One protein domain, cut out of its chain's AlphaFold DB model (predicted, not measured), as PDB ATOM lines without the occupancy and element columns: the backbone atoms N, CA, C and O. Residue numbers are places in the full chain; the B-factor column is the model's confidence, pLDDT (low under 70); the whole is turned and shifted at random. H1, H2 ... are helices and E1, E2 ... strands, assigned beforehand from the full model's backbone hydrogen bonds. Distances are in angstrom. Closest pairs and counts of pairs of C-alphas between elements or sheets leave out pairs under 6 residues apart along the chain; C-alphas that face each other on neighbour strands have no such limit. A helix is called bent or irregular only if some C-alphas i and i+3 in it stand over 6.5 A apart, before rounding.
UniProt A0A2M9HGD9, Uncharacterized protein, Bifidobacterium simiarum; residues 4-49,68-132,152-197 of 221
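This is residues 4 to 49, 68 to 132 and 152 to 197 of the 221 residues of an uncharacterized protein of Bifidobacterium simiarum (UniProt A0A2M9HGD9). A strongly twisted sheet of five strands curls round one helix, H4, while a second helix, H1, stands up from the opposite face. The small helical hairpin H2 and H3 lies toward one end of the longest axis, and the turn between E3 and E4 lies toward the other. The printed part has 157 residues, with four named helices and five named strands in the chain order H1 E1 E2 E3 E4 H2 H3 H4 E5; the sheet is mixed, in the order E2 E1 E5 E3 E4. The class is mixed, helices and strands, though under half of the residues are in named elements. The whole is compact and rounded, with a radius of gyration of the C-alphas of 14.8 A and spans of 44 by 36 by 29 A.

Across the sheet come E2, residues 36 to 41; E1, residues 14 to 18; E5, residues 179 to 183; E3, residues 71 to 80, 28.2 A long; and E4, residues 83 to 93, 26.9 A long. E4 bends by 73 degrees at residue 90. H1 is residues 4 to 12, 12.3 A long, H2 is 98 to 103, H3 is 105 to 111 and H4 is 161 to 168, 10.7 A long. H3 is irregular: C-alphas 106 and 109 are 7.7 A apart. C-alpha 4 is at (138.506, 137.982, 179.039), C-alpha 71 at (123.175, 158.195, 181.630) and C-alpha 183 at (125.708, 155.043, 173.532).

E1 and E5 are parallel, with N 16 and O 181 at 2.9 A, within hydrogen-bond range. The other neighbours are antiparallel: E2 and E1, a hairpin, have N 39 and O 15 at 2.8 A; E5 and E3 have N 77 and O 180 at 2.8 A; E3 and E4, a hairpin, have N 74 and O 90 at 2.9 A. Residues 88 to 89 of E4 also pair antiparallel with residues 123 to 124. H4 is on the sheet; its closest C-alphas with E4 are those of Leu 165 and Trp 84, 5.6 A apart. On the opposite face H1 lies over E5 at a height over the sheet of 9.3 A. H3 only grazes the sheet with residues 108 to 109. H2 is not on it. H2 and H3, a helical hairpin, touch, with the closest C-alphas, Val 101 and Leu 107, 5.6 A apart; they run opposite ways at a steep tilt of 35.3 degrees, only just past shallow. In H1, H2 and H4 every O i to N i+4 pair is within hydrogen-bond range; H3 has 1 of 3, and 3 of 4 of its O i to N i+3 pairs.

The C-alphas farthest apart, Gly 81 and Arg 195, are 45.8 A apart. Residues 50 to 67 and 133 to 151 are not printed, with C-alpha gaps of 18.4 A and 5.1 A. The link from E1 to E2 is long. Residues 29 to 31 and 188 to 195 have pLDDT under 70; the mean of the printed part is 88.7.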
ATOM      1  N   ASP A   4     137.755 138.056 180.300       87.94
ATOM      2  CA  ASP A   4     138.506 137.982 179.039       87.94
ATOM      3  C   ASP A   4     137.701 138.530 177.857       87.94
ATOM      4  O   ASP A   4     138.216 139.289 177.039       87.94
ATOM      5  N   ALA A   5     136.409 138.188 177.780       87.06
ATOM      6  CA  ALA A   5     135.537 138.709 176.736       87.06
ATOM      7  C   ALA A   5     135.375 140.230 176.864       87.06
ATOM      8  O   ALA A   5     135.447 140.931 175.859       87.06
ATOM      9  N   LYS A   6     135.225 140.757 178.088       88.75
ATOM     10  CA  LYS A   6     135.184 142.204 178.337       88.75
ATOM     11  C   LYS A   6     136.494 142.893 177.938       88.75
ATOM     12  O   LYS A   6     136.455 143.961 177.338       88.75
ATOM     13  N   GLN A   7     137.644 142.285 178.220       88.12
ATOM     14  CA  GLN A   7     138.938 142.848 177.836       88.12
ATOM     15  C   GLN A   7     139.076 142.966 176.310       88.12
ATOM     16  O   GLN A   7     139.507 144.007 175.822       88.12
ATOM     17  N   GLN A   8     138.611 141.969 175.548       89.56
ATOM     18  CA  GLN A   8     138.566 142.059 174.080       89.56
ATOM     19  C   GLN A   8     137.739 143.257 173.600       89.56
ATOM     20  O   GLN A   8     138.164 143.981 172.704       89.56
ATOM     21  N   TRP A   9     136.583 143.517 174.219       93.38
ATOM     22  CA  TRP A   9     135.796 144.711 173.905       93.38
ATOM     23  C   TRP A   9     136.566 146.006 174.159       93.38
ATOM     24  O   TRP A   9     136.531 146.906 173.325       93.38
ATOM     25  N   ILE A  10     137.274 146.096 175.284       90.00
ATOM     26  CA  ILE A  10     138.077 147.276 175.626       90.00
ATOM     27  C   ILE A  10     139.195 147.500 174.595       90.00
ATOM     28  O   ILE A  10     139.498 148.642 174.249       90.00
ATOM     29  N   ASP A  11     139.795 146.426 174.089       89.81
ATOM     30  CA  ASP A  11     140.923 146.500 173.163       89.81
ATOM     31  C   ASP A  11     140.534 146.748 171.702       89.81
ATOM     32  O   ASP A  11     141.293 147.397 170.980       89.81
ATOM     33  N   GLU A  12     139.370 146.259 171.273       90.81
ATOM     34  CA  GLU A  12     139.015 146.156 169.851       90.81
ATOM     35  C   GLU A  12     137.836 147.042 169.442       90.81
ATOM     36  O   GLU A  12     137.626 147.244 168.247       90.81
ATOM     37  N   ALA A  13     137.042 147.559 170.387       97.00
ATOM     38  CA  ALA A  13     135.799 148.231 170.030       97.00
ATOM     39  C   ALA A  13     135.965 149.725 169.718       97.00
ATOM     40  O   ALA A  13     136.590 150.488 170.470       97.00
ATOM     41  N   GLY A  14     135.312 150.154 168.636       97.69
ATOM     42  CA  GLY A  14     135.013 151.560 168.385       97.69
ATOM     43  C   GLY A  14     133.849 152.021 169.264       97.69
ATOM     44  O   GLY A  14     132.896 151.274 169.484       97.69
ATOM     45  N   VAL A  15     133.908 153.250 169.772       97.50
ATOM     46  CA  VAL A  15     132.861 153.833 170.620       97.50
ATOM     47  C   VAL A  15     132.133 154.924 169.856       97.50
ATOM     48  O   VAL A  15     132.743 155.886 169.382       97.50
ATOM     49  N   TYR A  16     130.818 154.791 169.776       96.88
ATOM     50  CA  TYR A  16     129.926 155.722 169.099       96.88
ATOM     51  C   TYR A  16     128.807 156.148 170.039       96.88
ATOM     52  O   TYR A  16     128.471 155.429 170.978       96.88
ATOM     53  N   GLY A  17     128.222 157.310 169.778       95.12
ATOM     54  CA  GLY A  17     127.031 157.762 170.483       95.12
ATOM     55  C   GLY A  17     126.004 158.377 169.550       95.12
ATOM     56  O   GLY A  17     126.345 158.897 168.482       95.12
ATOM     57  N   LEU A  18     124.742 158.290 169.961       93.31
ATOM     58  CA  LEU A  18     123.581 158.788 169.236       93.31
ATOM     59  C   LEU A  18     122.984 160.004 169.939       93.31
ATOM     60  O   LEU A  18     122.660 159.985 171.119       93.31
ATOM     61  N   GLY A  19     122.802 161.085 169.185       88.56
ATOM     62  CA  GLY A  19     122.179 162.305 169.674       88.56
ATOM     63  C   GLY A  19     120.676 162.337 169.406       88.56
ATOM     64  O   GLY A  19     120.219 162.014 168.312       88.56
ATOM     65  N   LYS A  20     119.902 162.862 170.368       84.25
ATOM     66  CA  LYS A  20     118.453 163.149 170.234       84.25
ATOM     67  C   LYS A  20     117.584 161.923 169.905       84.25
ATOM     68  O   LYS A  20     116.499 162.083 169.341       84.25
ATOM     69  N   SER A  21     118.048 160.747 170.294       87.50
ATOM     70  CA  SER A  21     117.444 159.440 170.051       87.50
ATOM     71  C   SER A  21     116.325 159.053 171.011       87.50
ATOM     72  O   SER A  21     115.601 158.125 170.690       87.50
ATOM     73  N   TYR A  22     116.147 159.731 172.146       86.88
ATOM     74  CA  TYR A  22     115.054 159.425 173.074       86.88
ATOM     75  C   TYR A  22     113.821 160.307 172.847       86.88
ATOM     76  O   TYR A  22     113.927 161.499 172.519       86.88
ATOM     77  N   SER A  23     112.643 159.729 173.073       82.12
ATOM     78  CA  SER A  23     111.334 160.388 173.041       82.12
ATOM     79  C   SER A  23     110.475 159.943 174.219       82.12
ATOM     80  O   SER A  23     110.498 158.773 174.587       82.12
ATOM     81  N   ALA A  24     109.671 160.856 174.770       72.06
ATOM     82  CA  ALA A  24     108.636 160.490 175.741       72.06
ATOM     83  C   ALA A  24     107.535 159.619 175.103       72.06
ATOM     84  O   ALA A  24     106.929 158.804 175.788       72.06
ATOM     85  N   ASP A  25     107.326 159.774 173.793       74.69
ATOM     86  CA  ASP A  25     106.318 159.044 173.018       74.69
ATOM     87  C   ASP A  25     106.881 157.767 172.356       74.69
ATOM     88  O   ASP A  25     106.167 157.092 171.618       74.69
ATOM     89  N   GLY A  26     108.160 157.439 172.592       73.19
ATOM     90  CA  GLY A  26     108.848 156.305 171.965       73.19
ATOM     91  C   GLY A  26     109.116 156.487 170.463       73.19
ATOM     92  O   GLY A  26     109.370 157.603 169.992       73.19
ATOM     93  N   TYR A  27     109.094 155.377 169.722       78.00
ATOM     94  CA  TYR A  27     109.309 155.336 168.272       78.00
ATOM     95  C   TYR A  27     108.220 156.112 167.520       78.00
ATOM     96  O   TYR A  27     107.040 155.774 167.596       78.00
ATOM     97  N   ASP A  28     108.616 157.132 166.754       74.94
ATOM     98  CA  ASP A  28     107.700 158.011 166.013       74.94
ATOM     99  C   ASP A  28     107.556 157.642 164.522       74.94
ATOM    100  O   ASP A  28     106.914 158.367 163.758       74.94
ATOM    101  N   GLY A  29     108.119 156.502 164.096       69.44
ATOM    102  CA  GLY A  29     108.074 156.040 162.704       69.44
ATOM    103  C   GLY A  29     109.076 156.726 161.768       69.44
ATOM    104  O   GLY A  29     108.990 156.551 160.551       69.44
ATOM    105  N   GLY A  30     109.998 157.539 162.295       67.31
ATOM    106  CA  GLY A  30     111.021 158.221 161.507       67.31
ATOM    107  C   GLY A  30     112.208 157.320 161.145       67.31
ATOM    108  O   GLY A  30     112.985 156.942 162.008       67.31
ATOM    109  N   THR A  31     112.433 157.068 159.851       62.03
ATOM    110  CA  THR A  31     113.545 156.224 159.354       62.03
ATOM    111  C   THR A  31     114.822 157.010 159.015       62.03
ATOM    112  O   THR A  31     115.656 156.555 158.228       62.03
ATOM    113  N   SER A  32     114.965 158.249 159.492       76.25
ATOM    114  CA  SER A  32     116.141 159.064 159.172       76.25
ATOM    115  C   SER A  32     117.319 158.679 160.060       76.25
ATOM    116  O   SER A  32     117.156 158.612 161.277       76.25
ATOM    117  N   LEU A  33     118.507 158.527 159.464       79.75
ATOM    118  CA  LEU A  33     119.757 158.364 160.205       79.75
ATOM    119  C   LEU A  33     119.865 159.434 161.298       79.75
ATOM    120  O   LEU A  33     119.824 160.637 161.017       79.75
ATOM    121  N   LEU A  34     120.012 158.987 162.541       84.81
ATOM    122  CA  LEU A  34     120.160 159.891 163.671       84.81
ATOM    123  C   LEU A  34     121.541 160.560 163.678       84.81
ATOM    124  O   LEU A  34     122.518 159.974 163.200       84.81
ATOM    125  N   PRO A  35     121.654 161.781 164.235       88.06
ATOM    126  CA  PRO A  35     122.954 162.382 164.496       88.06
ATOM    127  C   PRO A  35     123.803 161.435 165.343       88.06
ATOM    128  O   PRO A  35     123.374 161.020 166.418       88.06
ATOM    129  N   TYR A  36     125.008 161.127 164.875       92.88
ATOM    130  CA  TYR A  36     125.954 160.270 165.580       92.88
ATOM    131  C   TYR A  36     127.309 160.963 165.718       92.88
ATOM    132  O   TYR A  36     127.627 161.898 164.977       92.88
ATOM    133  N   PHE A  37     128.113 160.498 166.667       92.12
ATOM    134  CA  PHE A  37     129.482 160.956 166.878       92.12
ATOM    135  C   PHE A  37     130.383 159.785 167.266       92.12
ATOM    136  O   PHE A  37     129.930 158.791 167.831       92.12
ATOM    137  N   TYR A  38     131.673 159.913 166.959       93.88
ATOM    138  CA  TYR A  38     132.693 158.937 167.336       93.88
ATOM    139  C   TYR A  38     133.404 159.412 168.608       93.88
ATOM    140  O   TYR A  38     133.979 160.499 168.625       93.88
ATOM    141  N   ARG A  39     133.367 158.618 169.681       91.25
ATOM    142  CA  ARG A  39     133.993 158.929 170.984       91.25
ATOM    143  C   ARG A  39     135.467 158.519 171.049       91.25
ATOM    144  O   ARG A  39     136.217 159.041 171.873       91.25
ATOM    145  N   GLY A  40     135.911 157.624 170.172       92.94
ATOM    146  CA  GLY A  40     137.243 157.028 170.232       92.94
ATOM    147  C   GLY A  40     137.168 155.513 170.375       92.94
ATOM    148  O   GLY A  40     136.157 154.898 170.051       92.94
ATOM    149  N   THR A  41     138.244 154.912 170.867       94.44
ATOM    150  CA  THR A  41     138.277 153.481 171.178       94.44
ATOM    151  C   THR A  41     137.845 153.236 172.620       94.44
ATOM    152  O   THR A  41     137.939 154.128 173.466       94.44
ATOM    153  N   ALA A  42     137.411 152.012 172.919       92.62
ATOM    154  CA  ALA A  42     136.939 151.638 174.251       92.62
ATOM    155  C   ALA A  42     138.001 151.812 175.356       92.62
ATOM    156  O   ALA A  42     137.651 152.041 176.509       92.62
ATOM    157  N   ARG A  43     139.293 151.842 175.004       89.62
ATOM    158  CA  ARG A  43     140.403 152.192 175.912       89.62
ATOM    159  C   ARG A  43     140.323 153.594 176.517       89.62
ATOM    160  O   ARG A  43     141.051 153.879 177.461       89.62
ATOM    161  N   ARG A  44     139.516 154.488 175.941       87.38
ATOM    162  CA  ARG A  44     139.277 155.833 176.483       87.38
ATOM    163  C   ARG A  44     138.109 155.883 177.466       87.38
ATOM    164  O   ARG A  44     137.869 156.942 178.033       87.38
ATOM    165  N   LEU A  45     137.365 154.789 177.619       92.56
ATOM    166  CA  LEU A  45     136.261 154.726 178.565       92.56
ATOM    167  C   LEU A  45     136.801 154.574 179.982       92.56
ATOM    168  O   LEU A  45     137.718 153.795 180.235       92.56
ATOM    169  N   VAL A  46     136.195 155.323 180.890       93.81
ATOM    170  CA  VAL A  46     136.499 155.310 182.317       93.81
ATOM    171  C   VAL A  46     135.656 154.224 182.982       93.81
ATOM    172  O   VAL A  46     134.473 154.068 182.668       93.81
ATOM    173  N   GLY A  47     136.269 153.423 183.852       92.69
ATOM    174  CA  GLY A  47     135.581 152.345 184.547       92.69
ATOM    175  C   GLY A  47     134.627 152.850 185.627       92.69
ATOM    176  O   GLY A  47     134.524 154.041 185.912       92.69
ATOM    177  N   GLU A  48     133.928 151.919 186.265       89.12
ATOM    178  CA  GLU A  48     133.203 152.190 187.506       89.12
ATOM    179  C   GLU A  48     134.188 152.645 188.604       89.12
ATOM    180  O   GLU A  48     135.256 152.056 188.743       89.12
ATOM    181  N   HIS A  49     133.829 153.668 189.388       90.38
ATOM    182  CA  HIS A  49     134.630 154.279 190.468       90.38
ATOM    183  C   HIS A  49     135.854 155.090 190.048       90.38
ATOM    184  O   HIS A  49     136.392 155.820 190.879       90.38
ATOM    185  N   SER A  68     126.680 168.269 181.304       83.25
ATOM    186  CA  SER A  68     125.532 167.393 181.390       83.25
ATOM    187  C   SER A  68     126.036 165.983 181.546       83.25
ATOM    188  O   SER A  68     126.810 165.525 180.710       83.25
ATOM    189  N   GLU A  69     125.576 165.311 182.591       87.19
ATOM    190  CA  GLU A  69     125.521 163.859 182.549       87.19
ATOM    191  C   GLU A  69     124.492 163.430 181.505       87.19
ATOM    192  O   GLU A  69     123.532 164.162 181.228       87.19
ATOM    193  N   GLU A  70     124.753 162.284 180.896       90.88
ATOM    194  CA  GLU A  70     123.841 161.609 179.988       90.88
ATOM    195  C   GLU A  70     123.951 160.113 180.314       90.88
ATOM    196  O   GLU A  70     124.742 159.407 179.698       90.88
ATOM    197  N   PHE A  71     123.244 159.634 181.345       93.88
ATOM    198  CA  PHE A  71     123.175 158.195 181.630       93.88
ATOM    199  C   PHE A  71     122.362 157.455 180.562       93.88
ATOM    200  O   PHE A  71     121.220 157.814 180.267       93.88
ATOM    201  N   GLU A  72     122.947 156.397 179.998       95.31
ATOM    202  CA  GLU A  72     122.411 155.719 178.819       95.31
ATOM    203  C   GLU A  72     122.440 154.199 178.936       95.31
ATOM    204  O   GLU A  72     123.335 153.604 179.548       95.31
ATOM    205  N   LEU A  73     121.494 153.566 178.239       96.81
ATOM    206  CA  LEU A  73     121.654 152.183 177.818       96.81
ATOM    207  C   LEU A  73     122.740 152.151 176.738       96.81
ATOM    208  O   LEU A  73     122.654 152.866 175.736       96.81
ATOM    209  N   VAL A  74     123.740 151.301 176.920       98.06
ATOM    210  CA  VAL A  74     124.843 151.133 175.975       98.06
ATOM    211  C   VAL A  74     124.705 149.782 175.292       98.06
ATOM    212  O   VAL A  74     124.719 148.741 175.947       98.06
ATOM    213  N   SER A  75     124.582 149.791 173.968       98.12
ATOM    214  CA  SER A  75     124.486 148.585 173.150       98.12
ATOM    215  C   SER A  75     125.873 148.067 172.779       98.12
ATOM    216  O   SER A  75     126.747 148.835 172.374       98.12
ATOM    217  N   LEU A  76     126.063 146.755 172.872       98.25
ATOM    218  CA  LEU A  76     127.283 146.068 172.464       98.25
ATOM    219  C   LEU A  76     127.014 145.369 171.131       98.25
ATOM    220  O   LEU A  76     126.325 144.351 171.097       98.25
ATOM    221  N   LEU A  77     127.535 145.914 170.030       98.06
ATOM    222  CA  LEU A  77     127.348 145.364 168.684       98.06
ATOM    223  C   LEU A  77     128.562 144.561 168.229       98.06
ATOM    224  O   LEU A  77     129.696 145.026 168.351       98.06
ATOM    225  N   ARG A  78     128.333 143.382 167.658       97.38
ATOM    226  CA  ARG A  78     129.387 142.548 167.074       97.38
ATOM    227  C   ARG A  78     129.168 142.398 165.575       97.38
ATOM    228  O   ARG A  78     128.030 142.303 165.122       97.38
ATOM    229  N   ARG A  79     130.256 142.364 164.808       96.19
ATOM    230  CA  ARG A  79     130.213 142.020 163.389       96.19
ATOM    231  C   ARG A  79     129.995 140.514 163.219       96.19
ATOM    232  O   ARG A  79     130.739 139.705 163.780       96.19
ATOM    233  N   ASN A  80     129.005 140.144 162.416       94.69
ATOM    234  CA  ASN A  80     128.744 138.778 161.977       94.69
ATOM    235  C   ASN A  80     128.678 138.756 160.441       94.69
ATOM    236  O   ASN A  80     127.648 139.048 159.831       94.69
ATOM    237  N   GLY A  81     129.824 138.482 159.811       92.81
ATOM    238  CA  GLY A  81     129.995 138.653 158.368       92.81
ATOM    239  C   GLY A  81     129.807 140.115 157.957       92.81
ATOM    240  O   GLY A  81     130.451 141.009 158.502       92.81
ATOM    241  N   ASP A  82     128.889 140.361 157.025       91.00
ATOM    242  CA  ASP A  82     128.620 141.699 156.492       91.00
ATOM    243  C   ASP A  82     127.570 142.481 157.298       91.00
ATOM    244  O   ASP A  82     127.199 143.578 156.890       91.00
ATOM    245  N   HIS A  83     127.116 141.981 158.452       94.50
ATOM    246  CA  HIS A  83     126.065 142.620 159.252       94.50
ATOM    247  C   HIS A  83     126.477 142.824 160.716       94.50
ATOM    248  O   HIS A  83     127.374 142.149 161.226       94.50
ATOM    249  N   TRP A  84     125.807 143.760 161.390       97.50
ATOM    250  CA  TRP A  84     125.889 143.940 162.840       97.50
ATOM    251  C   TRP A  84     124.801 143.141 163.556       97.50
ATOM    252  O   TRP A  84     123.673 143.054 163.077       97.50
ATOM    253  N   GLU A  85     125.120 142.626 164.741       97.69
ATOM    254  CA  GLU A  85     124.162 141.999 165.655       97.69
ATOM    255  C   GLU A  85     124.348 142.509 167.090       97.69
ATOM    256  O   GLU A  85     125.435 142.960 167.468       97.69
ATOM    257  N   ILE A  86     123.292 142.419 167.903       97.94
ATOM    258  CA  ILE A  86     123.384 142.655 169.347       97.94
ATOM    259  C   ILE A  86     124.159 141.496 169.977       97.94
ATOM    260  O   ILE A  86     123.834 140.333 169.768       97.94
ATOM    261  N   ASN A  87     125.184 141.818 170.761       97.00
ATOM    262  CA  ASN A  87     125.925 140.851 171.571       97.00
ATOM    263  C   ASN A  87     125.694 141.043 173.077       97.00
ATOM    264  O   ASN A  87     126.078 140.200 173.895       97.00
ATOM    265  N   GLY A  88     125.087 142.163 173.456       97.56
ATOM    266  CA  GLY A  88     124.741 142.465 174.827       97.56
ATOM    267  C   GLY A  88     124.479 143.942 175.048       97.56
ATOM    268  O   GLY A  88     124.371 144.731 174.108       97.56
ATOM    269  N   TYR A  89     124.418 144.309 176.319       98.25
ATOM    270  CA  TYR A  89     124.283 145.690 176.743       98.25
ATOM    271  C   TYR A  89     125.034 145.949 178.050       98.25
ATOM    272  O   TYR A  89     125.446 145.033 178.770       98.25
ATOM    273  N   THR A  90     125.214 147.227 178.343       97.75
ATOM    274  CA  THR A  90     125.689 147.747 179.623       97.75
ATOM    275  C   THR A  90     125.086 149.138 179.841       97.75
ATOM    276  O   THR A  90     124.169 149.536 179.120       97.75
ATOM    277  N   PHE A  91     125.579 149.875 180.829       97.38
ATOM    278  CA  PHE A  91     125.207 151.263 181.072       97.38
ATOM    279  C   PHE A  91     126.441 152.144 180.997       97.38
ATOM    280  O   PHE A  91     127.561 151.689 181.240       97.38
ATOM    281  N   GLY A  92     126.236 153.405 180.655       96.62
ATOM    282  CA  GLY A  92     127.311 154.374 180.559       96.62
ATOM    283  C   GLY A  92     126.830 155.777 180.870       96.62
ATOM    284  O   GLY A  92     125.627 156.021 180.935       96.62
ATOM    285  N   ASN A  93     127.778 156.687 181.060       94.56
ATOM    286  CA  ASN A  93     127.511 158.112 181.184       94.56
ATOM    287  C   ASN A  93     128.270 158.882 180.101       94.56
ATOM    288  O   ASN A  93     129.503 158.959 180.117       94.56
ATOM    289  N   ASP A  94     127.523 159.463 179.170       92.75
ATOM    290  CA  ASP A  94     128.039 160.144 177.992       92.75
ATOM    291  C   ASP A  94     128.197 161.658 178.215       92.75
ATOM    292  O   ASP A  94     127.623 162.487 177.503       92.75
ATOM    293  N   ILE A  95     129.022 162.036 179.197       88.50
ATOM    294  CA  ILE A  95     129.135 163.431 179.650       88.50
ATOM    295  C   ILE A  95     129.467 164.399 178.510       88.50
ATOM    296  O   ILE A  95     130.362 164.156 177.689       88.50
ATOM    297  N   SER A  96     128.763 165.531 178.514       86.69
ATOM    298  CA  SER A  96     128.887 166.618 177.542       86.69
ATOM    299  C   SER A  96     129.174 167.958 178.209       86.69
ATOM    300  O   SER A  96     128.512 168.319 179.178       86.69
ATOM    301  N   ASP A  97     130.043 168.783 177.623       84.31
ATOM    302  CA  ASP A  97     130.059 170.230 177.895       84.31
ATOM    303  C   ASP A  97     128.963 170.941 177.077       84.31
ATOM    304  O   ASP A  97     129.141 171.291 175.907       84.31
ATOM    305  N   LEU A  98     127.803 171.183 177.692       79.44
ATOM    306  CA  LEU A  98     126.704 171.910 177.054       79.44
ATOM    307  C   LEU A  98     127.013 173.391 176.829       79.44
ATOM    308  O   LEU A  98     126.316 174.020 176.032       79.44
ATOM    309  N   GLY A  99     128.007 173.966 177.512       78.19
ATOM    310  CA  GLY A  99     128.447 175.336 177.256       78.19
ATOM    311  C   GLY A  99     128.879 175.492 175.801       78.19
ATOM    312  O   GLY A  99     128.356 176.348 175.090       78.19
ATOM    313  N   LEU A 100     129.720 174.571 175.327       79.25
ATOM    314  CA  LEU A 100     130.170 174.505 173.934       79.25
ATOM    315  C   LEU A 100     129.017 174.347 172.935       79.25
ATOM    316  O   LEU A 100     128.974 175.041 171.920       79.25
ATOM    317  N   VAL A 101     128.058 173.461 173.222       80.88
ATOM    318  CA  VAL A 101     126.914 173.217 172.324       80.88
ATOM    319  C   VAL A 101     125.970 174.424 172.273       80.88
ATOM    320  O   VAL A 101     125.440 174.740 171.208       80.88
ATOM    321  N   LYS A 102     125.765 175.112 173.407       78.56
ATOM    322  CA  LYS A 102     124.952 176.338 173.490       78.56
ATOM    323  C   LYS A 102     125.618 177.513 172.766       78.56
ATOM    324  O   LYS A 102     124.908 178.302 172.152       78.56
ATOM    325  N   GLU A 103     126.947 177.620 172.822       79.88
ATOM    326  CA  GLU A 103     127.725 178.611 172.062       79.88
ATOM    327  C   GLU A 103     127.612 178.363 170.552       79.88
ATOM    328  O   GLU A 103     127.349 179.287 169.781       79.88
ATOM    329  N   ASN A 104     127.801 177.113 170.123       79.81
ATOM    330  CA  ASN A 104     127.702 176.714 168.727       79.81
ATOM    331  C   ASN A 104     127.402 175.212 168.612       79.81
ATOM    332  O   ASN A 104     128.252 174.371 168.898       79.81
ATOM    333  N   GLY A 105     126.219 174.862 168.097       77.00
ATOM    334  CA  GLY A 105     125.793 173.467 167.947       77.00
ATOM    335  C   GLY A 105     126.705 172.602 167.064       77.00
ATOM    336  O   GLY A 105     126.702 171.381 167.204       77.00
ATOM    337  N   ALA A 106     127.531 173.204 166.199       84.56
ATOM    338  CA  ALA A 106     128.542 172.482 165.421       84.56
ATOM    339  C   ALA A 106     129.687 171.917 166.287       84.56
ATOM    340  O   ALA A 106     130.448 171.069 165.827       84.56
ATOM    341  N   LEU A 107     129.810 172.357 167.544       83.62
ATOM    342  CA  LEU A 107     130.838 171.919 168.489       83.62
ATOM    343  C   LEU A 107     130.442 170.661 169.273       83.62
ATOM    344  O   LEU A 107     131.117 170.323 170.239       83.62
ATOM    345  N   VAL A 108     129.404 169.928 168.857       82.75
ATOM    346  CA  VAL A 108     128.969 168.692 169.535       82.75
ATOM    347  C   VAL A 108     130.094 167.658 169.684       82.75
ATOM    348  O   VAL A 108     130.258 167.057 170.735       82.75
ATOM    349  N   GLN A 109     130.952 167.494 168.677       84.44
ATOM    350  CA  GLN A 109     132.088 166.574 168.787       84.44
ATOM    351  C   GLN A 109     133.123 167.065 169.815       84.44
ATOM    352  O   GLN A 109     133.797 166.266 170.462       84.44
ATOM    353  N   LEU A 110     133.259 168.387 169.963       85.25
ATOM    354  CA  LEU A 110     134.151 169.007 170.937       85.25
ATOM    355  C   LEU A 110     133.582 168.904 172.360       85.25
ATOM    356  O   LEU A 110     134.348 168.644 173.283       85.25
ATOM    357  N   SER A 111     132.262 169.024 172.540       85.44
ATOM    358  CA  SER A 111     131.625 168.864 173.855       85.44
ATOM    359  C   SER A 111     131.735 167.445 174.407       85.44
ATOM    360  O   SER A 111     131.655 167.261 175.615       85.44
ATOM    361  N   LYS A 112     131.943 166.457 173.530       87.50
ATOM    362  CA  LYS A 112     132.093 165.029 173.844       87.50
ATOM    363  C   LYS A 112     133.566 164.617 174.070       87.50
ATOM    364  O   LYS A 112     133.897 163.436 173.999       87.50
ATOM    365  N   ARG A 113     134.485 165.574 174.289       84.12
ATOM    366  CA  ARG A 113     135.909 165.286 174.586       84.12
ATOM    367  C   ARG A 113     136.175 164.822 176.014       84.12
ATOM    368  O   ARG A 113     137.202 164.184 176.232       84.12
ATOM    369  N   ILE A 114     135.282 165.164 176.939       83.56
ATOM    370  CA  ILE A 114     135.295 164.663 178.316       83.56
ATOM    371  C   ILE A 114     135.209 163.139 178.259       83.56
ATOM    372  O   ILE A 114     134.555 162.598 177.362       83.56
ATOM    373  N   ASP A 115     135.878 162.456 179.180       89.50
ATOM    374  CA  ASP A 115     135.810 161.001 179.212       89.50
ATOM    375  C   ASP A 115     134.360 160.546 179.456       89.50
ATOM    376  O   ASP A 115     133.613 161.168 180.211       89.50
ATOM    377  N   ALA A 116     133.949 159.481 178.769       93.12
ATOM    378  CA  ALA A 116     132.688 158.796 179.037       93.12
ATOM    379  C   ALA A 116     132.969 157.606 179.957       93.12
ATOM    380  O   ALA A 116     134.018 156.965 179.817       93.12
ATOM    381  N   SER A 117     132.054 157.296 180.875       95.69
ATOM    382  CA  SER A 117     132.194 156.122 181.743       95.69
ATOM    383  C   SER A 117     131.302 154.970 181.317       95.69
ATOM    384  O   SER A 117     130.241 155.170 180.732       95.69
ATOM    385  N   ILE A 118     131.744 153.754 181.625       96.81
ATOM    386  CA  ILE A 118     131.048 152.511 181.299       96.81
ATOM    387  C   ILE A 118     131.006 151.593 182.516       96.81
ATOM    388  O   ILE A 118     131.986 151.468 183.254       96.81
ATOM    389  N   ALA A 119     129.858 150.960 182.742       96.12
ATOM    390  CA  ALA A 119     129.639 150.142 183.923       96.12
ATOM    391  C   ALA A 119     130.594 148.944 183.965       96.12
ATOM    392  O   ALA A 119     131.106 148.449 182.945       96.12
ATOM    393  N   ARG A 120     130.830 148.432 185.175       90.50
ATOM    394  CA  ARG A 120     131.621 147.214 185.339       90.50
ATOM    395  C   ARG A 120     130.908 146.010 184.736       90.50
ATOM    396  O   ARG A 120     131.566 145.191 184.087       90.50
ATOM    397  N   ASP A 121     129.598 145.930 184.909       93.06
ATOM    398  CA  ASP A 121     128.821 144.750 184.563       93.06
ATOM    399  C   ASP A 121     128.251 144.838 183.140       93.06
ATOM    400  O   ASP A 121     127.777 145.877 182.676       93.06
ATOM    401  N   TRP A 122     128.465 143.758 182.382       95.19
ATOM    402  CA  TRP A 122     128.174 143.653 180.950       95.19
ATOM    403  C   TRP A 122     127.331 142.399 180.732       95.19
ATOM    404  O   TRP A 122     127.799 141.266 180.947       95.19
ATOM    405  N   TRP A 123     126.087 142.590 180.308       95.75
ATOM    406  CA  TRP A 123     125.106 141.523 180.158       95.75
ATOM    407  C   TRP A 123     125.111 141.034 178.715       95.75
ATOM    408  O   TRP A 123     124.893 141.809 177.789       95.75
ATOM    409  N   ALA A 124     125.401 139.746 178.522       95.31
ATOM    410  CA  ALA A 124     125.272 139.122 177.211       95.31
ATOM    411  C   ALA A 124     123.783 138.941 176.912       95.31
ATOM    412  O   ALA A 124     123.050 138.430 177.763       95.31
ATOM    413  N   ALA A 125     123.351 139.370 175.735       95.00
ATOM    414  CA  ALA A 125     121.960 139.315 175.323       95.00
ATOM    415  C   ALA A 125     121.866 139.413 173.801       95.00
ATOM    416  O   ALA A 125     122.688 140.083 173.180       95.00
ATOM    417  N   ASP A 126     120.824 138.806 173.239       94.81
ATOM    418  CA  ASP A 126     120.502 138.896 171.808       94.81
ATOM    419  C   ASP A 126     119.476 140.014 171.526       94.81
ATOM    420  O   ASP A 126     119.111 140.273 170.382       94.81
ATOM    421  N   ALA A 127     118.992 140.681 172.578       95.62
ATOM    422  CA  ALA A 127     118.058 141.796 172.514       95.62
ATOM    423  C   ALA A 127     118.374 142.828 173.602       95.62
ATOM    424  O   ALA A 127     118.873 142.490 174.678       95.62
ATOM    425  N   LEU A 128     118.060 144.091 173.317       97.19
ATOM    426  CA  LEU A 128     118.145 145.175 174.291       97.19
ATOM    427  C   LEU A 128     116.902 145.177 175.201       97.19
ATOM    428  O   LEU A 128     115.813 144.815 174.748       97.19
ATOM    429  N   PRO A 129     117.039 145.579 176.475       96.88
ATOM    430  CA  PRO A 129     115.910 145.659 177.393       96.88
ATOM    431  C   PRO A 129     114.915 146.747 176.966       96.88
ATOM    432  O   PRO A 129     115.311 147.819 176.502       96.88
ATOM    433  N   SER A 130     113.618 146.483 177.154       96.06
ATOM    434  CA  SER A 130     112.556 147.395 176.713       96.06
ATOM    435  C   SER A 130     112.412 148.618 177.616       96.06
ATOM    436  O   SER A 130     112.359 149.744 177.127       96.06
ATOM    437  N   SER A 131     112.437 148.406 178.932       96.06
ATOM    438  CA  SER A 131     112.378 149.457 179.942       96.06
ATOM    439  C   SER A 131     113.061 148.998 181.232       96.06
ATOM    440  O   SER A 131     112.771 147.923 181.755       96.06
ATOM    441  N   ILE A 132     113.982 149.819 181.728       95.88
ATOM    442  CA  ILE A 132     114.744 149.643 182.959       95.88
ATOM    443  C   ILE A 132     114.611 150.934 183.762       95.88
ATOM    444  O   ILE A 132     115.137 151.964 183.327       95.88
ATOM    445  N   LEU A 152     115.421 153.770 181.076       94.12
ATOM    446  CA  LEU A 152     116.236 153.501 179.894       94.12
ATOM    447  C   LEU A 152     115.714 152.249 179.198       94.12
ATOM    448  O   LEU A 152     115.203 151.352 179.858       94.12
ATOM    449  N   GLY A 153     115.856 152.150 177.883       94.75
ATOM    450  CA  GLY A 153     115.397 150.970 177.150       94.75
ATOM    451  C   GLY A 153     114.782 151.300 175.803       94.75
ATOM    452  O   GLY A 153     114.560 152.466 175.472       94.75
ATOM    453  N   THR A 154     114.521 150.259 175.014       94.94
ATOM    454  CA  THR A 154     114.052 150.410 173.631       94.94
ATOM    455  C   THR A 154     112.686 151.074 173.509       94.94
ATOM    456  O   THR A 154     112.426 151.685 172.479       94.94
ATOM    457  N   ASP A 155     111.840 151.021 174.542       93.44
ATOM    458  CA  ASP A 155     110.514 151.660 174.528       93.44
ATOM    459  C   ASP A 155     110.605 153.192 174.426       93.44
ATOM    460  O   ASP A 155     109.666 153.852 173.982       93.44
ATOM    461  N   TYR A 156     111.750 153.767 174.804       91.00
ATOM    462  CA  TYR A 156     111.987 155.212 174.810       91.00
ATOM    463  C   TYR A 156     112.825 155.692 173.623       91.00
ATOM    464  O   TYR A 156     113.035 156.899 173.467       91.00
ATOM    465  N   LEU A 157     113.309 154.773 172.783       91.50
ATOM    466  CA  LEU A 157     114.117 155.089 171.610       91.50
ATOM    467  C   LEU A 157     113.227 155.485 170.427       91.50
ATOM    468  O   LEU A 157     112.179 154.904 170.166       91.50
ATOM    469  N   LYS A 158     113.699 156.458 169.651       91.31
ATOM    470  CA  LYS A 158     113.126 156.899 168.371       91.31
ATOM    471  C   LYS A 158     113.507 156.001 167.203       91.31
ATOM    472  O   LYS A 158     113.343 156.383 166.052       91.31
ATOM    473  N   PHE A 159     114.056 154.836 167.498       91.69
ATOM    474  CA  PHE A 159     114.463 153.857 166.514       91.69
ATOM    475  C   PHE A 159     114.268 152.459 167.083       91.69
ATOM    476  O   PHE A 159     114.360 152.229 168.289       91.69
ATOM    477  N   THR A 160     114.028 151.522 166.186       93.75
ATOM    478  CA  THR A 160     114.018 150.088 166.442       93.75
ATOM    479  C   THR A 160     115.442 149.535 166.493       93.75
ATOM    480  O   THR A 160     116.380 150.120 165.951       93.75
ATOM    481  N   VAL A 161     115.620 148.364 167.102       94.81
ATOM    482  CA  VAL A 161     116.924 147.678 167.103       94.81
ATOM    483  C   VAL A 161     117.422 147.429 165.673       94.81
ATOM    484  O   VAL A 161     118.595 147.655 165.395       94.81
ATOM    485  N   ASP A 162     116.541 147.066 164.743       94.81
ATOM    486  CA  ASP A 162     116.915 146.857 163.338       94.81
ATOM    487  C   ASP A 162     117.429 148.147 162.678       94.81
ATOM    488  O   ASP A 162     118.418 148.129 161.940       94.81
ATOM    489  N   GLU A 163     116.809 149.291 162.980       95.19
ATOM    490  CA  GLU A 163     117.296 150.595 162.523       95.19
ATOM    491  C   GLU A 163     118.656 150.939 163.136       95.19
ATOM    492  O   GLU A 163     119.521 151.417 162.410       95.19
ATOM    493  N   LEU A 164     118.900 150.642 164.419       95.50
ATOM    494  CA  LEU A 164     120.220 150.820 165.042       95.50
ATOM    495  C   LEU A 164     121.313 150.056 164.286       95.50
ATOM    496  O   LEU A 164     122.361 150.625 163.975       95.50
ATOM    497  N   LEU A 165     121.062 148.781 163.985       96.38
ATOM    498  CA  LEU A 165     122.000 147.932 163.248       96.38
ATOM    499  C   LEU A 165     122.226 148.476 161.829       96.38
ATOM    500  O   LEU A 165     123.367 148.586 161.380       96.38
ATOM    501  N   SER A 166     121.156 148.923 161.162       94.75
ATOM    502  CA  SER A 166     121.238 149.567 159.846       94.75
ATOM    503  C   SER A 166     121.982 150.909 159.874       94.75
ATOM    504  O   SER A 166     122.687 151.253 158.922       94.75
ATOM    505  N   PHE A 167     121.851 151.690 160.948       94.88
ATOM    506  CA  PHE A 167     122.585 152.942 161.126       94.88
ATOM    507  C   PHE A 167     124.080 152.682 161.319       94.88
ATOM    508  O   PHE A 167     124.890 153.394 160.726       94.88
ATOM    509  N   ALA A 168     124.451 151.642 162.072       95.44
ATOM    510  CA  ALA A 168     125.846 151.274 162.307       95.44
ATOM    511  C   ALA A 168     126.608 150.934 161.011       95.44
ATOM    512  O   ALA A 168     127.793 151.254 160.887       95.44
ATOM    513  N   ASP A 169     125.930 150.363 160.011       94.31
ATOM    514  CA  ASP A 169     126.494 150.130 158.671       94.31
ATOM    515  C   ASP A 169     126.712 151.417 157.857       94.31
ATOM    516  O   ASP A 169     127.491 151.436 156.904       94.31
ATOM    517  N   GLN A 170     126.035 152.509 158.215       94.06
ATOM    518  CA  GLN A 170     126.126 153.792 157.513       94.06
ATOM    519  C   GLN A 170     127.126 154.760 158.157       94.06
ATOM    520  O   GLN A 170     127.543 155.738 157.518       94.06
ATOM    521  N   TRP A 171     127.508 154.529 159.415       95.25
ATOM    522  CA  TRP A 171     128.473 155.368 160.119       95.25
ATOM    523  C   TRP A 171     129.869 155.242 159.514       95.25
ATOM    524  O   TRP A 171     130.299 154.183 159.074       95.25
ATOM    525  N   LYS A 172     130.608 156.350 159.493       94.38
ATOM    526  CA  LYS A 172     131.986 156.349 158.997       94.38
ATOM    527  C   LYS A 172     132.941 155.748 160.028       94.38
ATOM    528  O   LYS A 172     132.865 156.078 161.214       94.38
ATOM    529  N   GLY A 173     133.878 154.930 159.554       94.38
ATOM    530  CA  GLY A 173     134.935 154.329 160.361       94.38
ATOM    531  C   GLY A 173     134.530 153.029 161.051       94.38
ATOM    532  O   GLY A 173     135.396 152.391 161.643       94.38
ATOM    533  N   THR A 174     133.260 152.611 160.981       96.06
ATOM    534  CA  THR A 174     132.821 151.342 161.584       96.06
ATOM    535  C   THR A 174     133.413 150.135 160.861       96.06
ATOM    536  O   THR A 174     133.570 149.087 161.475       96.06
ATOM    537  N   GLU A 175     133.842 150.295 159.605       95.06
ATOM    538  CA  GLU A 175     134.552 149.279 158.823       95.06
ATOM    539  C   GLU A 175     135.917 148.874 159.405       95.06
ATOM    540  O   GLU A 175     136.482 147.862 158.997       95.06
ATOM    541  N   ALA A 176     136.463 149.659 160.338       95.12
ATOM    542  CA  ALA A 176     137.738 149.379 160.993       95.12
ATOM    543  C   ALA A 176     137.602 148.512 162.259       95.12
ATOM    544  O   ALA A 176     138.617 148.223 162.896       95.12
ATOM    545  N   TYR A 177     136.380 148.129 162.643       96.25
ATOM    546  CA  TYR A 177     136.106 147.444 163.904       96.25
ATOM    547  C   TYR A 177     135.234 146.204 163.699       96.25
ATOM    548  O   TYR A 177     134.279 146.225 162.930       96.25
ATOM    549  N   ASP A 178     135.498 145.157 164.482       96.44
ATOM    550  CA  ASP A 178     134.619 143.981 164.595       96.44
ATOM    551  C   ASP A 178     133.589 144.124 165.732       96.44
ATOM    552  O   ASP A 178     132.711 143.277 165.923       96.44
ATOM    553  N   ARG A 179     133.716 145.192 166.529       97.94
ATOM    554  CA  ARG A 179     132.937 145.458 167.739       97.94
ATOM    555  C   ARG A 179     132.648 146.949 167.866       97.94
ATOM    556  O   ARG A 179     133.552 147.763 167.689       97.94
ATOM    557  N   LEU A 180     131.421 147.303 168.239       98.25
ATOM    558  CA  LEU A 180     131.038 148.682 168.543       98.25
ATOM    559  C   LEU A 180     130.363 148.774 169.907       98.25
ATOM    560  O   LEU A 180     129.438 148.022 170.206       98.25
ATOM    561  N   ILE A 181     130.792 149.740 170.708       98.31
ATOM    562  CA  ILE A 181     130.089 150.172 171.915       98.31
ATOM    563  C   ILE A 181     129.278 151.402 171.530       98.31
ATOM    564  O   ILE A 181     129.850 152.410 171.110       98.31
ATOM    565  N   VAL A 182     127.956 151.318 171.646       98.12
ATOM    566  CA  VAL A 182     127.052 152.373 171.188       98.12
ATOM    567  C   VAL A 182     126.242 152.935 172.345       98.12
ATOM    568  O   VAL A 182     125.359 152.271 172.878       98.12
ATOM    569  N   TYR A 183     126.515 154.190 172.670       97.38
ATOM    570  CA  TYR A 183     125.708 155.043 173.532       97.38
ATOM    571  C   TYR A 183     124.407 155.389 172.787       97.38
ATOM    572  O   TYR A 183     124.433 156.012 171.720       97.38
ATOM    573  N   THR A 184     123.271 154.870 173.267       95.69
ATOM    574  CA  THR A 184     121.982 154.927 172.543       95.69
ATOM    575  C   THR A 184     121.246 156.258 172.700       95.69
ATOM    576  O   THR A 184     120.180 156.440 172.112       95.69
ATOM    577  N   GLY A 185     121.828 157.204 173.431       91.75
ATOM    578  CA  GLY A 185     121.278 158.471 173.893       91.75
ATOM    579  C   GLY A 185     120.715 158.396 175.311       91.75
ATOM    580  O   GLY A 185     120.574 157.323 175.898       91.75
ATOM    581  N   ALA A 186     120.334 159.559 175.834       89.19
ATOM    582  CA  ALA A 186     119.699 159.708 177.139       89.19
ATOM    583  C   ALA A 186     118.280 160.300 177.017       89.19
ATOM    584  O   ALA A 186     118.024 161.121 176.120       89.19
ATOM    585  N   PRO A 187     117.344 159.938 177.917       82.50
ATOM    586  CA  PRO A 187     116.000 160.500 177.952       82.50
ATOM    587  C   PRO A 187     116.005 162.029 178.048       82.50
ATOM    588  O   PRO A 187     116.774 162.642 178.792       82.50
ATOM    589  N   ARG A 188     115.088 162.667 177.303       63.19
ATOM    590  CA  ARG A 188     114.822 164.107 177.428       63.19
ATOM    591  C   ARG A 188     114.171 164.362 178.779       63.19
ATOM    592  O   ARG A 188     112.960 164.246 178.924       63.19
ATOM    593  N   GLY A 189     114.994 164.702 179.753       51.47
ATOM    594  CA  GLY A 189     114.531 164.938 181.108       51.47
ATOM    595  C   GLY A 189     115.561 165.659 181.946       51.47
ATOM    596  O   GLY A 189     115.236 166.713 182.475       51.47
ATOM    597  N   PHE A 190     116.784 165.142 182.071       55.75
ATOM    598  CA  PHE A 190     117.635 165.591 183.178       55.75
ATOM    599  C   PHE A 190     119.135 165.626 182.892       55.75
ATOM    600  O   PHE A 190     119.944 165.528 183.799       55.75
ATOM    601  N   ALA A 191     119.507 166.020 181.676       50.88
ATOM    602  CA  ALA A 191     120.648 166.918 181.546       50.88
ATOM    603  C   ALA A 191     120.389 168.100 182.489       50.88
ATOM    604  O   ALA A 191     119.360 168.760 182.358       50.88
ATOM    605  N   TRP A 192     121.248 168.329 183.478       56.22
ATOM    606  CA  TRP A 192     121.099 169.349 184.519       56.22
ATOM    607  C   TRP A 192     121.147 170.742 183.871       56.22
ATOM    608  O   TRP A 192     122.136 171.457 183.964       56.22
ATOM    609  N   HIS A 193     120.092 171.124 183.143       53.25
ATOM    610  CA  HIS A 193     120.157 172.115 182.066       53.25
ATOM    611  C   HIS A 193     120.580 173.506 182.562       53.25
ATOM    612  O   HIS A 193     121.112 174.305 181.775       53.25
ATOM    613  N   ASP A 194     120.439 173.733 183.873       54.19
ATOM    614  CA  ASP A 194     120.862 174.935 184.584       54.19
ATOM    615  C   ASP A 194     121.634 174.699 185.892       54.19
ATOM    616  O   ASP A 194     122.078 175.672 186.507       54.19
ATOM    617  N   ARG A 195     121.845 173.447 186.321       62.69
ATOM    618  CA  ARG A 195     122.680 173.175 187.500       62.69
ATOM    619  C   ARG A 195     124.107 172.866 187.067       62.69
ATOM    620  O   ARG A 195     124.361 172.233 186.052       62.69
ATOM    621  N   ARG A 196     125.046 173.380 187.850       72.44
ATOM    622  CA  ARG A 196     126.479 173.261 187.596       72.44
ATOM    623  C   ARG A 196     126.959 171.982 188.263       72.44
ATOM    624  O   ARG A 196     126.761 171.845 189.468       72.44
ATOM    625  N   LEU A 197     127.573 171.090 187.495       78.50
ATOM    626  CA  LEU A 197     128.393 170.038 188.077       78.50
ATOM    627  C   LEU A 197     129.731 170.659 188.486       78.50
ATOM    628  O   LEU A 197     130.354 171.376 187.700       78.50
TER     629      LEU A 197